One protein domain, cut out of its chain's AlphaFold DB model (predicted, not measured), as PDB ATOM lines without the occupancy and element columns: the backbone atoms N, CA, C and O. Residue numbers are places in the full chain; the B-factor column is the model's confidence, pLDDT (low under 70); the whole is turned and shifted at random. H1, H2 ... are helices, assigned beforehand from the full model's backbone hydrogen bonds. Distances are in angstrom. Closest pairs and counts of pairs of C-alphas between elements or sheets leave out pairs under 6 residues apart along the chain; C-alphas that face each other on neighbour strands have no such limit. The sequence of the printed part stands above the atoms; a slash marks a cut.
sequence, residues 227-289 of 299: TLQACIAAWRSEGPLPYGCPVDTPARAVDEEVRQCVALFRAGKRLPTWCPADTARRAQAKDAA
ATOM      1  N   THR A 227     293.358 521.884 387.047       85.25
ATOM      2  CA  THR A 227     293.846 523.074 387.754       85.25
ATOM      3  C   THR A 227     294.977 523.738 386.966       85.25
ATOM      4  O   THR A 227     295.709 523.076 386.233       85.25
ATOM      5  N   LEU A 228     295.189 525.045 387.168       81.81
ATOM      6  CA  LEU A 228     296.266 525.790 386.499       81.81
ATOM      7  C   LEU A 228     297.644 525.124 386.675       81.81
ATOM      8  O   LEU A 228     298.427 525.045 385.738       81.81
ATOM      9  N   GLN A 229     297.932 524.613 387.873       84.00
ATOM     10  CA  GLN A 229     299.193 523.924 388.152       84.00
ATOM     11  C   GLN A 229     299.317 522.607 387.380       84.00
ATOM     12  O   GLN A 229     300.397 522.295 386.884       84.00
ATOM     13  N   ALA A 230     298.219 521.862 387.218       85.75
ATOM     14  CA  ALA A 230     298.203 520.668 386.381       85.75
ATOM     15  C   ALA A 230     298.416 521.019 384.898       85.75
ATOM     16  O   ALA A 230     299.162 520.321 384.217       85.75
ATOM     17  N   CYS A 231     297.851 522.134 384.421       85.00
ATOM     18  CA  CYS A 231     298.093 522.648 383.069       85.00
ATOM     19  C   CYS A 231     299.556 523.034 382.843       85.00
ATOM     20  O   CYS A 231     300.153 522.637 381.845       85.00
ATOM     21  N   ILE A 232     300.154 523.769 383.784       86.38
ATOM     22  CA  ILE A 232     301.564 524.165 383.710       86.38
ATOM     23  C   ILE A 232     302.472 522.925 383.757       86.38
ATOM     24  O   ILE A 232     303.432 522.841 382.994       86.38
ATOM     25  N   ALA A 233     302.175 521.945 384.615       87.56
ATOM     26  CA  ALA A 233     302.931 520.694 384.683       87.56
ATOM     27  C   ALA A 233     302.818 519.880 383.384       87.56
ATOM     28  O   ALA A 233     303.825 519.376 382.893       87.56
ATOM     29  N   ALA A 234     301.619 519.803 382.800       84.56
ATOM     30  CA  ALA A 234     301.398 519.147 381.517       84.56
ATOM     31  C   ALA A 234     302.151 519.855 380.379       84.56
ATOM     32  O   ALA A 234     302.813 519.186 379.588       84.56
ATOM     33  N   TRP A 235     302.155 521.193 380.346       84.94
ATOM     34  CA  TRP A 235     302.959 521.958 379.385       84.94
ATOM     35  C   TRP A 235     304.460 521.668 379.529       84.94
ATOM     36  O   TRP A 235     305.138 521.415 378.536       84.94
ATOM     37  N   ARG A 236     304.979 521.622 380.764       85.88
ATOM     38  CA  ARG A 236     306.390 521.278 381.021       85.88
ATOM     39  C   ARG A 236     306.754 519.851 380.612       85.88
ATOM     40  O   ARG A 236     307.929 519.575 380.410       85.88
ATOM     41  N   SER A 237     305.777 518.954 380.494       84.88
ATOM     42  CA  SER A 237     305.998 517.570 380.057       84.88
ATOM     43  C   SER A 237     306.106 517.395 378.531       84.88
ATOM     44  O   SER A 237     306.086 516.262 378.062       84.88
ATOM     45  N   GLU A 238     306.215 518.492 377.763       70.12
ATOM     46  CA  GLU A 238     306.311 518.526 376.285       70.12
ATOM     47  C   GLU A 238     305.121 517.875 375.545       70.12
ATOM     48  O   GLU A 238     305.157 517.673 374.331       70.12
ATOM     49  N   GLY A 239     304.038 517.570 376.263       71.19
ATOM     50  CA  GLY A 239     302.814 516.998 375.713       71.19
ATOM     51  C   GLY A 239     301.796 518.054 375.262       71.19
ATOM     52  O   GLY A 239     301.892 519.225 375.643       71.19
ATOM     53  N   PRO A 240     300.780 517.649 374.475       73.62
ATOM     54  CA  PRO A 240     299.638 518.509 374.184       73.62
ATOM     55  C   PRO A 240     298.937 518.909 375.489       73.62
ATOM     56  O   PRO A 240     298.782 518.087 376.398       73.62
ATOM     57  N   LEU A 241     298.517 520.174 375.589       80.00
ATOM     58  CA  LEU A 241     297.795 520.644 376.769       80.00
ATOM     59  C   LEU A 241     296.479 519.866 376.904       80.00
ATOM     60  O   LEU A 241     295.780 519.664 375.908       80.00
ATOM     61  N   PRO A 242     296.118 519.427 378.120       77.62
ATOM     62  CA  PRO A 242     294.845 518.769 378.332       77.62
ATOM     63  C   PRO A 242     293.692 519.745 378.076       77.62
ATOM     64  O   PRO A 242     293.801 520.950 378.307       77.62
ATOM     65  N   TYR A 243     292.572 519.194 377.610       72.00
ATOM     66  CA  TYR A 243     291.370 519.955 377.283       72.00
ATOM     67  C   TYR A 243     290.909 520.822 378.465       72.00
ATOM     68  O   TYR A 243     290.777 520.330 379.591       72.00
ATOM     69  N   GLY A 244     290.636 522.104 378.201       76.25
ATOM     70  CA  GLY A 244     290.215 523.075 379.214       76.25
ATOM     71  C   GLY A 244     291.357 523.790 379.943       76.25
ATOM     72  O   GLY A 244     291.087 524.528 380.895       76.25
ATOM     73  N   CYS A 245     292.613 523.597 379.526       82.25
ATOM     74  CA  CYS A 245     293.721 524.439 379.963       82.25
ATOM     75  C   CYS A 245     293.749 525.771 379.203       82.25
ATOM     76  O   CYS A 245     293.628 525.769 377.983       82.25
ATOM     77  N   PRO A 246     293.991 526.905 379.884       81.31
ATOM     78  CA  PRO A 246     294.096 528.199 379.221       81.31
ATOM     79  C   PRO A 246     295.186 528.235 378.137       81.31
ATOM     80  O   PRO A 246     296.305 527.767 378.360       81.31
ATOM     81  N   VAL A 247     294.912 528.880 377.002       79.06
ATOM     82  CA  VAL A 247     295.902 529.089 375.926       79.06
ATOM     83  C   VAL A 247     297.144 529.868 376.382       79.06
ATOM     84  O   VAL A 247     298.223 529.711 375.813       79.06
ATOM     85  N   ASP A 248     297.020 530.677 377.440       82.19
ATOM     86  CA  ASP A 248     298.104 531.457 378.046       82.19
ATOM     87  C   ASP A 248     298.921 530.670 379.091       82.19
ATOM     88  O   ASP A 248     299.805 531.233 379.739       82.19
ATOM     89  N   THR A 249     298.698 529.356 379.230       85.81
ATOM     90  CA  THR A 249     299.487 528.470 380.108       85.81
ATOM     91  C   THR A 249     301.009 528.616 379.924       85.81
ATOM     92  O   THR A 249     301.696 528.656 380.944       85.81
ATOM     93  N   PRO A 250     301.574 528.763 378.703       85.12
ATOM     94  CA  PRO A 250     303.014 528.979 378.540       85.12
ATOM     95  C   PRO A 250     303.497 530.289 379.176       85.12
ATOM     96  O   PRO A 250     304.515 530.304 379.862       85.12
ATOM     97  N   ALA A 251     302.752 531.386 379.002       86.56
ATOM     98  CA  ALA A 251     303.089 532.669 379.618       86.56
ATOM     99  C   ALA A 251     303.007 532.573 381.149       86.56
ATOM    100  O   ALA A 251     303.922 532.991 381.853       86.56
ATOM    101  N   ARG A 252     301.966 531.909 381.664       87.00
ATOM    102  CA  ARG A 252     301.781 531.688 383.105       87.00
ATOM    103  C   ARG A 252     302.849 530.785 383.723       87.00
ATOM    104  O   ARG A 252     303.204 530.974 384.885       87.00
ATOM    105  N   ALA A 253     303.359 529.809 382.973       89.00
ATOM    106  CA  ALA A 253     304.465 528.963 383.410       89.00
ATOM    107  C   ALA A 253     305.746 529.787 383.612       89.00
ATOM    108  O   ALA A 253     306.398 529.660 384.651       89.00
ATOM    109  N   VAL A 254     306.047 530.678 382.660       89.50
ATOM    110  CA  VAL A 254     307.175 531.619 382.742       89.50
ATOM    111  C   VAL A 254     306.971 532.619 383.883       89.50
ATOM    112  O   VAL A 254     307.899 532.871 384.648       89.50
ATOM    113  N   ASP A 255     305.760 533.146 384.065       89.19
ATOM    114  CA  ASP A 255     305.459 534.063 385.169       89.19
ATOM    115  C   ASP A 255     305.688 533.417 386.541       89.19
ATOM    116  O   ASP A 255     306.203 534.065 387.455       89.19
ATOM    117  N   GLU A 256     305.353 532.132 386.694       89.88
ATOM    118  CA  GLU A 256     305.586 531.387 387.934       89.88
ATOM    119  C   GLU A 256     307.086 531.176 388.204       89.88
ATOM    120  O   GLU A 256     307.541 531.308 389.343       89.88
ATOM    121  N   GLU A 257     307.874 530.931 387.158       90.19
ATOM    122  CA  GLU A 257     309.337 530.838 387.230       90.19
ATOM    123  C   GLU A 257     309.970 532.183 387.609       90.19
ATOM    124  O   GLU A 257     310.790 532.263 388.530       90.19
ATOM    125  N   VAL A 258     309.519 533.277 386.990       91.31
ATOM    126  CA  VAL A 258     309.940 534.638 387.351       91.31
ATOM    127  C   VAL A 258     309.550 534.957 388.796       91.31
ATOM    128  O   VAL A 258     310.353 535.519 389.547       91.31
ATOM    129  N   ARG A 259     308.347 534.564 389.229       89.62
ATOM    130  CA  ARG A 259     307.886 534.732 390.615       89.62
ATOM    131  C   ARG A 259     308.783 533.974 391.591       89.62
ATOM    132  O   ARG A 259     309.116 534.517 392.649       89.62
ATOM    133  N   GLN A 260     309.207 532.762 391.237       92.31
ATOM    134  CA  GLN A 260     310.140 531.970 392.033       92.31
ATOM    135  C   GLN A 260     311.515 532.645 392.127       92.31
ATOM    136  O   GLN A 260     312.057 532.762 393.227       92.31
ATOM    137  N   CYS A 261     312.048 533.167 391.023       92.38
ATOM    138  CA  CYS A 261     313.297 533.933 391.026       92.38
ATOM    139  C   CYS A 261     313.218 535.174 391.919       92.38
ATOM    140  O   CYS A 261     314.104 535.403 392.745       92.38
ATOM    141  N   VAL A 262     312.134 535.949 391.818       93.50
ATOM    142  CA  VAL A 262     311.916 537.126 392.674       93.50
ATOM    143  C   VAL A 262     311.831 536.724 394.148       93.50
ATOM    144  O   VAL A 262     312.411 537.399 395.000       93.50
ATOM    145  N   ALA A 263     311.165 535.613 394.470       92.81
ATOM    146  CA  ALA A 263     311.094 535.105 395.839       92.81
ATOM    147  C   ALA A 263     312.473 534.680 396.378       92.81
ATOM    148  O   ALA A 263     312.805 535.001 397.518       92.81
ATOM    149  N   LEU A 264     313.300 534.018 395.560       92.25
ATOM    150  CA  LEU A 264     314.672 533.647 395.928       92.25
ATOM    151  C   LEU A 264     315.558 534.877 396.156       92.25
ATOM    152  O   LEU A 264     316.293 534.912 397.145       92.25
ATOM    153  N   PHE A 265     315.444 535.893 395.293       91.69
ATOM    154  CA  PHE A 265     316.150 537.165 395.453       91.69
ATOM    155  C   PHE A 265     315.760 537.867 396.758       91.69
ATOM    156  O   PHE A 265     316.630 538.255 397.534       91.69
ATOM    157  N   ARG A 266     314.453 537.965 397.045       89.56
ATOM    158  CA  ARG A 266     313.937 538.562 398.291       89.56
ATOM    159  C   ARG A 266     314.367 537.790 399.537       89.56
ATOM    160  O   ARG A 266     314.595 538.391 400.577       89.56
ATOM    161  N   ALA A 267     314.518 536.473 399.424       92.38
ATOM    162  CA  ALA A 267     315.051 535.629 400.487       92.38
ATOM    163  C   ALA A 267     316.586 535.714 400.638       92.38
ATOM    164  O   ALA A 267     317.146 534.981 401.452       92.38
ATOM    165  N   GLY A 268     317.282 536.537 399.840       90.12
ATOM    166  CA  GLY A 268     318.743 536.668 399.865       90.12
ATOM    167  C   GLY A 268     319.494 535.420 399.388       90.12
ATOM    168  O   GLY A 268     320.688 535.272 399.652       90.12
ATOM    169  N   LYS A 269     318.812 534.488 398.709       91.12
ATOM    170  CA  LYS A 269     319.427 533.260 398.188       91.12
ATOM    171  C   LYS A 269     320.138 533.555 396.867       91.12
ATOM    172  O   LYS A 269     319.730 534.435 396.111       91.12
ATOM    173  N   ARG A 270     321.192 532.787 396.558       88.56
ATOM    174  CA  ARG A 270     321.827 532.851 395.232       88.56
ATOM    175  C   ARG A 270     320.797 532.492 394.163       88.56
ATOM    176  O   ARG A 270     320.161 531.443 394.245       88.56
ATOM    177  N   LEU A 271     320.656 533.375 393.180       90.44
ATOM    178  CA  LEU A 271     319.777 533.165 392.040       90.44
ATOM    179  C   LEU A 271     320.325 532.032 391.158       90.44
ATOM    180  O   LEU A 271     321.515 532.046 390.831       90.44
ATOM    181  N   PRO A 272     319.483 531.060 390.777       89.94
ATOM    182  CA  PRO A 272     319.810 530.097 389.736       89.94
ATOM    183  C   PRO A 272     320.187 530.773 388.413       89.94
ATOM    184  O   PRO A 272     319.719 531.868 388.109       89.94
ATOM    185  N   THR A 273     320.981 530.092 387.588       89.94
ATOM    186  CA  THR A 273     321.439 530.604 386.282       89.94
ATOM    187  C   THR A 273     320.314 530.803 385.265       89.94
ATOM    188  O   THR A 273     320.484 531.566 384.323       89.94
ATOM    189  N   TRP A 274     319.173 530.137 385.456       88.25
ATOM    190  CA  TRP A 274     317.979 530.297 384.622       88.25
ATOM    191  C   TRP A 274     317.139 531.524 385.000       88.25
ATOM    192  O   TRP A 274     316.231 531.891 384.259       88.25
ATOM    193  N   CYS A 275     317.426 532.176 386.130       92.88
ATOM    194  CA  CYS A 275     316.699 533.376 386.515       92.88
ATOM    195  C   CYS A 275     317.067 534.568 385.621       92.88
ATOM    196  O   CYS A 275     318.250 534.783 385.342       92.88
ATOM    197  N   PRO A 276     316.090 535.406 385.232       90.19
ATOM    198  CA  PRO A 276     316.360 536.611 384.457       90.19
ATOM    199  C   PRO A 276     317.339 537.549 385.172       90.19
ATOM    200  O   PRO A 276     317.214 537.796 386.376       90.19
ATOM    201  N   ALA A 277     318.279 538.144 384.437       88.12
ATOM    202  CA  ALA A 277     319.238 539.098 385.003       88.12
ATOM    203  C   ALA A 277     318.555 540.342 385.608       88.12
ATOM    204  O   ALA A 277     319.068 540.957 386.541       88.12
ATOM    205  N   ASP A 278     317.361 540.691 385.119       89.25
ATOM    206  CA  ASP A 278     316.556 541.807 385.610       89.25
ATOM    207  C   ASP A 278     315.662 541.448 386.815       89.25
ATOM    208  O   ASP A 278     314.861 542.280 387.248       89.25
ATOM    209  N   THR A 279     315.825 540.260 387.419       89.50
ATOM    210  CA  THR A 279     315.063 539.822 388.610       89.50
ATOM    211  C   THR A 279     315.120 540.850 389.746       89.50
ATOM    212  O   THR A 279     314.101 541.111 390.383       89.50
ATOM    213  N   ALA A 280     316.273 541.490 389.973       86.56
ATOM    214  CA  ALA A 280     316.421 542.529 390.997       86.56
ATOM    215  C   ALA A 280     315.544 543.762 390.711       86.56
ATOM    216  O   ALA A 280     314.862 544.262 391.604       86.56
ATOM    217  N   ARG A 281     315.495 544.211 389.448       88.00
ATOM    218  CA  ARG A 281     314.631 545.320 389.015       88.00
ATOM    219  C   ARG A 281     313.153 544.946 389.151       88.00
ATOM    220  O   ARG A 281     312.364 545.752 389.630       88.00
ATOM    221  N   ARG A 282     312.780 543.718 388.777       85.31
ATOM    222  CA  ARG A 282     311.405 543.198 388.911       85.31
ATOM    223  C   ARG A 282     310.964 543.088 390.368       85.31
ATOM    224  O   ARG A 282     309.817 543.399 390.680       85.31
ATOM    225  N   ALA A 283     311.871 542.683 391.257       85.38
ATOM    226  CA  ALA A 283     311.607 542.626 392.688       85.38
ATOM    227  C   ALA A 283     311.271 544.015 393.248       85.38
ATOM    228  O   ALA A 283     310.287 544.122 393.973       85.38
ATOM    229  N   GLN A 284     312.029 545.042 392.841       83.12
ATOM    230  CA  GLN A 284     311.844 546.441 393.247       83.12
ATOM    231  C   GLN A 284     310.593 547.086 392.628       83.12
ATOM    232  O   GLN A 284     309.868 547.804 393.307       83.12
ATOM    233  N   ALA A 285     310.291 546.805 391.356       77.62
ATOM    234  CA  ALA A 285     309.120 547.362 390.672       77.62
ATOM    235  C   ALA A 285     307.792 546.904 391.297       77.62
ATOM    236  O   ALA A 285     306.829 547.664 391.328       77.62
ATOM    237  N   LYS A 286     307.738 545.677 391.836       64.81
ATOM    238  CA  LYS A 286     306.547 545.166 392.530       64.81
ATOM    239  C   LYS A 286     306.344 545.801 393.911       64.81
ATOM    240  O   LYS A 286     305.216 545.845 394.384       64.81
ATOM    241  N   ASP A 287     307.410 546.319 394.519       59.69
ATOM    242  CA  ASP A 287     307.337 547.098 395.761       59.69
ATOM    243  C   ASP A 287     306.959 548.569 395.488       59.69
ATOM    244  O   ASP A 287     306.503 549.270 396.386       59.69
ATOM    245  N   ALA A 288     307.084 549.018 394.233       54.06
ATOM    246  CA  ALA A 288     306.686 550.344 393.767       54.06
ATOM    247  C   ALA A 288     305.247 550.416 393.221       54.06
ATOM    248  O   ALA A 288     304.848 551.487 392.774       54.06
ATOM    249  N   ALA A 289     304.472 549.323 393.234       41.22
ATOM    250  CA  ALA A 289     303.051 549.337 392.880       41.22
ATOM    251  C   ALA A 289     302.209 549.734 394.111       41.22
ATOM    252  O   ALA A 289     302.042 548.903 395.011       41.22
TER     253      ALA A 289
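Overview. This is residues 227 to 289 of the 299 residues of an uncharacterized protein of Rhodanobacter sp. SCN 68-63 (UniProt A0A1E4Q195). One long helix, H2, makes the middle of the model, and a shorter helix packs across it toward each end, H1 near its first residues and H3 on its later half. Each short helix is joined to H2 by a looping stretch with no named element, and H1 and H3 stay apart. The printed part has 63 residues with three named helices, in the order H1, H2, H3, and no named strand; the class is all helix. The whole is loose, with a radius of gyration of the C-alphas of 13.8 A, and spans 38 by 26 by 16 A.

Arrangement. Start with H1, residues 228 to 236, and look from it to H2, residues 249 to 266. They touch, about perpendicular at 81 degrees; their closest C-alphas, those of Ile 232 and Ala 253, are 5.6 A apart. H2 touches H1 with residues 249 to 253 alone. Go on to H3, residues 279 to 287, which touches residues 258 to 266 of H2 alone. Their lines are about perpendicular at 88 degrees, and their closest C-alphas, Val 262 and Ala 283, are 5.5 A apart. In H1 and H2 every O i to N i+4 pair is within hydrogen-bond range; in H3, 4 of 5 are.

Along the chain. Find C-alpha 228 at (296.266, 525.790, 386.499), where H1 begins; it runs 12.4 A to Arg 236. H2 runs 25.3 A from Thr 249 at (299.487, 528.470, 380.108) to Arg 266. H3 runs 12.8 A from Thr 279 to C-alpha 287 at (307.337, 547.098, 395.761).

Size, cuts and confidence. The two C-alphas farthest apart, those of Tyr 243 and Gly 268, are 39.2 A apart. Residues 237 to 248 and 267 to 278 form two long links. The printed part has no cut. Mean pLDDT of the printed part is 84.1; look for values under 70 at residues 286 to 289.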